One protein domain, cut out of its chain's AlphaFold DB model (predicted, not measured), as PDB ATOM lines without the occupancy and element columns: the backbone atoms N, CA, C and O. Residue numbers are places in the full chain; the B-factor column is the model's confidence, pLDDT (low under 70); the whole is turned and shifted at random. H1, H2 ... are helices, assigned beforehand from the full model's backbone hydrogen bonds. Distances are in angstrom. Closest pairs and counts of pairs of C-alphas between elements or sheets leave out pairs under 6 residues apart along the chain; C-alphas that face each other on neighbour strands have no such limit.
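This is residues 49 to 101 of the 248 residues of an uncharacterized protein of Acidobacteria bacterium (UniProt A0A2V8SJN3). Three helices are strung out one after another in an open, drawn-out chain with no core: H1 at one end, the short H2 between, and H3, the longest, at the other end. No helix packs on another, and the tight link from H1 to H2 and the short link from H2 to H3 are what join them. The printed part has 53 residues with three named helices, in the order H1, H2, H3, and no named strand; the class is all helix. It is extended, with a radius of gyration of the C-alphas of 19.0 A and spans of 59 by 26 by 14 A.

H1, residues 52 to 66, and H2, residues 69 to 75, are apart, with no C-alpha of the one within 8 A of the other. H2 and H3, residues 82 to 101, are apart by the same measure, and so are H1 and H3. Residues 49 to 63, of which 52 to 63 belong to H1, stand free, as do residues 89 to 101, which belong to H3. In H2 and H3 every O i to N i+4 pair is within hydrogen-bond range; in H1 10 of 11 are.

H1 begins at C-alpha 52 at (60.110, -12.499, 17.370) and is 21.4 A long from first to last C-alpha. H2 begins at C-alpha 69 at (35.536, 0.881, 13.167) and is 9.9 A long. H3 is 28.8 A long and ends at C-alpha 101 at (23.485, 29.075, 16.091).

The outline is a rod, and the two C-alphas farthest apart, those of Ala 50 and Leu 101, are 60.7 A apart. The printed part has no cut. Two residues link H1 to H2 and six link H2 to H3; neither link is long. The mean pLDDT of the printed part is 88.0, that of H2 is 75, and no printed residue is under 70.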
ATOM      1  N   SER A  49      65.124 -13.471  18.598       93.94
ATOM      2  CA  SER A  49      64.706 -14.862  18.411       93.94
ATOM      3  C   SER A  49      64.054 -15.000  17.036       93.94
ATOM      4  O   SER A  49      63.295 -14.103  16.657       93.94
ATOM      5  N   ALA A  50      64.282 -16.108  16.327       93.88
ATOM      6  CA  ALA A  50      63.699 -16.338  14.999       93.88
ATOM      7  C   ALA A  50      62.170 -16.098  14.968       93.88
ATOM      8  O   ALA A  50      61.638 -15.573  13.993       93.88
ATOM      9  N   ASP A  51      61.494 -16.347  16.093       94.94
ATOM     10  CA  ASP A  51      60.042 -16.205  16.253       94.94
ATOM     11  C   ASP A  51      59.573 -14.779  16.601       94.94
ATOM     12  O   ASP A  51      58.369 -14.512  16.647       94.94
ATOM     13  N   ALA A  52      60.480 -13.839  16.897       93.50
ATOM     14  CA  ALA A  52      60.110 -12.499  17.370       93.50
ATOM     15  C   ALA A  52      59.279 -11.743  16.325       93.50
ATOM     16  O   ALA A  52      58.312 -11.063  16.672       93.50
ATOM     17  N   GLY A  53      59.625 -11.905  15.045       94.38
ATOM     18  CA  GLY A  53      58.881 -11.315  13.934       94.38
ATOM     19  C   GLY A  53      57.471 -11.890  13.807       94.38
ATOM     20  O   GLY A  53      56.511 -11.136  13.637       94.38
ATOM     21  N   GLU A  54      57.321 -13.208  13.953       96.12
ATOM     22  CA  GLU A  54      56.013 -13.864  13.885       96.12
ATOM     23  C   GLU A  54      55.109 -13.454  15.048       96.12
ATOM     24  O   GLU A  54      53.936 -13.142  14.825       96.12
ATOM     25  N   ARG A  55      55.655 -13.360  16.268       94.88
ATOM     26  CA  ARG A  55      54.917 -12.886  17.450       94.88
ATOM     27  C   ARG A  55      54.456 -11.438  17.286       94.88
ATOM     28  O   ARG A  55      53.281 -11.154  17.495       94.88
ATOM     29  N   LEU A  56      55.331 -10.543  16.819       94.25
ATOM     30  CA  LEU A  56      54.969  -9.145  16.545       94.25
ATOM     31  C   LEU A  56      53.870  -9.023  15.485       94.25
ATOM     32  O   LEU A  56      52.941  -8.226  15.633       94.25
ATOM     33  N   LEU A  57      53.946  -9.821  14.417       94.19
ATOM     34  CA  LEU A  57      52.916  -9.838  13.380       94.19
ATOM     35  C   LEU A  57      51.592 -10.416  13.894       94.19
ATOM     36  O   LEU A  57      50.530  -9.897  13.534       94.19
ATOM     37  N   ALA A  58      51.634 -11.456  14.726       94.50
ATOM     38  CA  ALA A  58      50.454 -12.031  15.362       94.50
ATOM     39  C   ALA A  58      49.774 -11.013  16.292       94.50
ATOM     40  O   ALA A  58      48.569 -10.780  16.156       94.50
ATOM     41  N   ASP A  59      50.547 -10.332  17.140       93.00
ATOM     42  CA  ASP A  59      50.059  -9.283  18.042       93.00
ATOM     43  C   ASP A  59      49.477  -8.098  17.269       93.00
ATOM     44  O   ASP A  59      48.375  -7.629  17.569       93.00
ATOM     45  N   PHE A  60      50.162  -7.643  16.217       88.00
ATOM     46  CA  PHE A  60      49.670  -6.553  15.379       88.00
ATOM     47  C   PHE A  60      48.356  -6.917  14.683       88.00
ATOM     48  O   PHE A  60      47.419  -6.112  14.652       88.00
ATOM     49  N   ARG A  61      48.246  -8.139  14.144       90.38
ATOM     50  CA  ARG A  61      46.994  -8.627  13.552       90.38
ATOM     51  C   ARG A  61      45.900  -8.665  14.614       90.38
ATOM     52  O   ARG A  61      44.849  -8.065  14.393       90.38
ATOM     53  N   ALA A  62      46.150  -9.273  15.772       88.75
ATOM     54  CA  ALA A  62      45.187  -9.355  16.871       88.75
ATOM     55  C   ALA A  62      44.699  -7.966  17.333       88.75
ATOM     56  O   ALA A  62      43.494  -7.754  17.506       88.75
ATOM     57  N   ALA A  63      45.605  -6.993  17.450       85.25
ATOM     58  CA  ALA A  63      45.281  -5.614  17.804       85.25
ATOM     59  C   ALA A  63      44.478  -4.900  16.705       85.25
ATOM     60  O   ALA A  63      43.508  -4.192  16.995       85.25
ATOM     61  N   ARG A  64      44.820  -5.118  15.428       80.12
ATOM     62  CA  ARG A  64      44.126  -4.503  14.287       80.12
ATOM     63  C   ARG A  64      42.665  -4.935  14.205       80.12
ATOM     64  O   ARG A  64      41.826  -4.117  13.820       80.12
ATOM     65  N   TRP A  65      42.331  -6.171  14.580       74.06
ATOM     66  CA  TRP A  65      40.945  -6.669  14.608       74.06
ATOM     67  C   TRP A  65      40.098  -6.086  15.740       74.06
ATOM     68  O   TRP A  65      38.883  -5.997  15.591       74.06
ATOM     69  N   ARG A  66      40.725  -5.609  16.821       77.50
ATOM     70  CA  ARG A  66      40.034  -4.976  17.956       77.50
ATOM     71  C   ARG A  66      39.940  -3.454  17.864       77.50
ATOM     72  O   ARG A  66      39.313  -2.832  18.719       77.50
ATOM     73  N   ALA A  67      40.539  -2.837  16.846       73.06
ATOM     74  CA  ALA A  67      40.399  -1.403  16.640       73.06
ATOM     75  C   ALA A  67      38.937  -1.066  16.281       73.06
ATOM     76  O   ALA A  67      38.397  -1.647  15.335       73.06
ATOM     77  N   PRO A  68      38.292  -0.129  16.997       81.94
ATOM     78  CA  PRO A  68      36.917   0.246  16.707       81.94
ATOM     79  C   PRO A  68      36.816   0.837  15.294       81.94
ATOM     80  O   PRO A  68      37.730   1.526  14.834       81.94
ATOM     81  N   LEU A  69      35.709   0.561  14.594       81.00
ATOM     82  CA  LEU A  69      35.536   0.881  13.167       81.00
ATOM     83  C   LEU A  69      35.790   2.362  12.838       81.00
ATOM     84  O   LEU A  69      36.311   2.663  11.770       81.00
ATOM     85  N   TRP A  70      35.529   3.277  13.777       78.12
ATOM     86  CA  TRP A  70      35.828   4.703  13.610       78.12
ATOM     87  C   TRP A  70      37.330   4.985  13.459       78.12
ATOM     88  O   TRP A  70      37.709   5.808  12.633       78.12
ATOM     89  N   ARG A  71      38.216   4.263  14.166       74.81
ATOM     90  CA  ARG A  71      39.673   4.397  13.977       74.81
ATOM     91  C   ARG A  71      40.110   3.897  12.611       74.81
ATOM     92  O   ARG A  71      41.028   4.456  12.030       74.81
ATOM     93  N   ARG A  72      39.452   2.855  12.096       72.81
ATOM     94  CA  ARG A  72      39.709   2.359  10.739       72.81
ATOM     95  C   ARG A  72      39.240   3.356   9.683       72.81
ATOM     96  O   ARG A  72      39.943   3.535   8.700       72.81
ATOM     97  N   ALA A  73      38.111   4.026   9.908       74.81
ATOM     98  CA  ALA A  73      37.629   5.087   9.029       74.81
ATOM     99  C   ALA A  73      38.557   6.315   9.039       74.81
ATOM    100  O   ALA A  73      38.809   6.886   7.987       74.81
ATOM    101  N   LEU A  74      39.120   6.677  10.199       73.19
ATOM    102  CA  LEU A  74      40.072   7.790  10.311       73.19
ATOM    103  C   LEU A  74      41.474   7.463   9.772       73.19
ATOM    104  O   LEU A  74      42.181   8.369   9.351       73.19
ATOM    105  N   ALA A  75      41.885   6.191   9.794       72.56
ATOM    106  CA  ALA A  75      43.179   5.745   9.267       72.56
ATOM    107  C   ALA A  75      43.132   5.343   7.781       72.56
ATOM    108  O   ALA A  75      44.161   4.992   7.207       72.56
ATOM    109  N   ALA A  76      41.951   5.339   7.161       74.69
ATOM    110  CA  ALA A  76      41.826   5.095   5.736       74.69
ATOM    111  C   ALA A  76      42.201   6.373   4.976       74.69
ATOM    112  O   ALA A  76      41.442   7.339   4.958       74.69
ATOM    113  N   GLU A  77      43.360   6.368   4.314       74.25
ATOM    114  CA  GLU A  77      43.697   7.371   3.303       74.25
ATOM    115  C   GLU A  77      42.807   7.164   2.074       74.25
ATOM    116  O   GLU A  77      43.151   6.485   1.105       74.25
ATOM    117  N   LEU A  78      41.612   7.740   2.122       76.25
ATOM    118  CA  LEU A  78      40.783   7.887   0.941       76.25
ATOM    119  C   LEU A  78      41.387   8.998   0.088       76.25
ATOM    120  O   LEU A  78      41.415  10.164   0.479       76.25
ATOM    121  N   ARG A  79      41.859   8.636  -1.107       82.75
ATOM    122  CA  ARG A  79      42.169   9.609  -2.156       82.75
ATOM    123  C   ARG A  79      40.855  10.199  -2.651       82.75
ATOM    124  O   ARG A  79      40.252   9.705  -3.599       82.75
ATOM    125  N   VAL A  80      40.380  11.216  -1.942       84.88
ATOM    126  CA  VAL A  80      39.157  11.929  -2.287       84.88
ATOM    127  C   VAL A  80      39.492  12.905  -3.418       84.88
ATOM    128  O   VAL A  80      40.411  13.711  -3.262       84.88
ATOM    129  N   PRO A  81      38.797  12.855  -4.569       89.56
ATOM    130  CA  PRO A  81      38.983  13.851  -5.613       89.56
ATOM    131  C   PRO A  81      38.700  15.244  -5.044       89.56
ATOM    132  O   PRO A  81      37.733  15.445  -4.308       89.56
ATOM    133  N   LEU A  82      39.546  16.205  -5.414       88.50
ATOM    134  CA  LEU A  82      39.529  17.587  -4.926       88.50
ATOM    135  C   LEU A  82      38.126  18.234  -4.816       88.50
ATOM    136  O   LEU A  82      37.861  18.850  -3.782       88.50
ATOM    137  N   PRO A  83      37.186  18.069  -5.778       93.31
ATOM    138  CA  PRO A  83      35.833  18.616  -5.635       93.31
ATOM    139  C   PRO A  83      35.056  18.044  -4.438       93.31
ATOM    140  O   PRO A  83      34.381  18.791  -3.736       93.31
ATOM    141  N   LEU A  84      35.178  16.743  -4.154       91.62
ATOM    142  CA  LEU A  84      34.498  16.126  -3.011       91.62
ATOM    143  C   LEU A  84      35.080  16.610  -1.678       91.62
ATOM    144  O   LEU A  84      34.329  16.794  -0.721       91.62
ATOM    145  N   ALA A  85      36.389  16.872  -1.619       88.12
ATOM    146  CA  ALA A  85      37.020  17.449  -0.433       88.12
ATOM    147  C   ALA A  85      36.485  18.864  -0.142       88.12
ATOM    148  O   ALA A  85      36.168  19.174   1.007       88.12
ATOM    149  N   ALA A  86      36.309  19.694  -1.178       93.69
ATOM    150  CA  ALA A  86      35.711  21.023  -1.043       93.69
ATOM    151  C   ALA A  86      34.250  20.954  -0.559       93.69
ATOM    152  O   ALA A  86      33.873  21.675   0.365       93.69
ATOM    153  N   CYS A  87      33.442  20.043  -1.115       95.56
ATOM    154  CA  CYS A  87      32.066  19.824  -0.659       95.56
ATOM    155  C   CYS A  87      32.002  19.358   0.804       95.56
ATOM    156  O   CYS A  87      31.179  19.862   1.567       95.56
ATOM    157  N   ALA A  88      32.876  18.434   1.214       92.50
ATOM    158  CA  ALA A  88      32.927  17.943   2.589       92.50
ATOM    159  C   ALA A  88      33.321  19.049   3.583       92.50
ATOM    160  O   ALA A  88      32.709  19.163   4.646       92.50
ATOM    161  N   LEU A  89      34.293  19.894   3.221       95.06
ATOM    162  CA  LEU A  89      34.682  21.059   4.019       95.06
ATOM    163  C   LEU A  89      33.533  22.058   4.163       95.06
ATOM    164  O   LEU A  89      33.244  22.481   5.280       95.06
ATOM    165  N   LEU A  90      32.840  22.396   3.070       97.00
ATOM    166  CA  LEU A  90      31.682  23.295   3.113       97.00
ATOM    167  C   LEU A  90      30.537  22.721   3.959       97.00
ATOM    168  O   LEU A  90      29.935  23.455   4.741       97.00
ATOM    169  N   ALA A  91      30.269  21.417   3.856       96.56
ATOM    170  CA  ALA A  91      29.256  20.747   4.670       96.56
ATOM    171  C   ALA A  91      29.608  20.778   6.167       96.56
ATOM    172  O   ALA A  91      28.753  21.103   6.992       96.56
ATOM    173  N   LEU A  92      30.869  20.501   6.521       95.50
ATOM    174  CA  LEU A  92      31.365  20.618   7.897       95.50
ATOM    175  C   LEU A  92      31.250  22.051   8.424       95.50
ATOM    176  O   LEU A  92      30.821  22.250   9.560       95.50
ATOM    177  N   LEU A  93      31.577  23.047   7.599       97.12
ATOM    178  CA  LEU A  93      31.501  24.459   7.971       97.12
ATOM    179  C   LEU A  93      30.041  24.893   8.189       97.12
ATOM    180  O   LEU A  93      29.739  25.512   9.208       97.12
ATOM    181  N   ALA A  94      29.118  24.474   7.320       96.75
ATOM    182  CA  ALA A  94      27.684  24.720   7.476       96.75
ATOM    183  C   ALA A  94      27.101  24.049   8.735       96.75
ATOM    184  O   ALA A  94      26.391  24.696   9.505       96.75
ATOM    185  N   LEU A  95      27.446  22.782   8.992       95.94
ATOM    186  CA  LEU A  95      27.063  22.066  10.216       95.94
ATOM    187  C   LEU A  95      27.612  22.757  11.469       95.94
ATOM    188  O   LEU A  95      26.895  22.890  12.460       95.94
ATOM    189  N   SER A  96      28.858  23.235  11.419       94.69
ATOM    190  CA  SER A  96      29.464  23.974  12.529       94.69
ATOM    191  C   SER A  96      28.753  25.305  12.792       94.69
ATOM    192  O   SER A  96      28.502  25.644  13.948       94.69
ATOM    193  N   ALA A  97      28.350  26.021  11.737       95.12
ATOM    194  CA  ALA A  97      27.615  27.276  11.847       95.12
ATOM    195  C   ALA A  97      26.203  27.060  12.412       95.12
ATOM    196  O   ALA A  97      25.767  27.809  13.283       95.12
ATOM    197  N   LEU A  98      25.514  25.998  11.980       94.50
ATOM    198  CA  LEU A  98      24.217  25.590  12.529       94.50
ATOM    199  C   LEU A  98      24.317  25.201  14.009       94.50
ATOM    200  O   LEU A  98      23.484  25.621  14.811       94.50
ATOM    201  N   ALA A  99      25.351  24.447  14.390       93.88
ATOM    202  CA  ALA A  99      25.597  24.096  15.787       93.88
ATOM    203  C   ALA A  99      25.904  25.336  16.644       93.88
ATOM    204  O   ALA A  99      25.385  25.464  17.753       93.88
ATOM    205  N   ALA A 100      26.688  26.281  16.115       92.31
ATOM    206  CA  ALA A 100      26.962  27.549  16.784       92.31
ATOM    207  C   ALA A 100      25.689  28.393  16.961       92.31
ATOM    208  O   ALA A 100      25.500  28.990  18.020       92.31
ATOM    209  N   LEU A 101      24.786  28.407  15.974       89.62
ATOM    210  CA  LEU A 101      23.485  29.075  16.091       89.62
ATOM    211  C   LEU A 101      22.589  28.423  17.151       89.62
ATOM    212  O   LEU A 101      21.932  29.130  17.908       89.62
TER     213      LEU A 101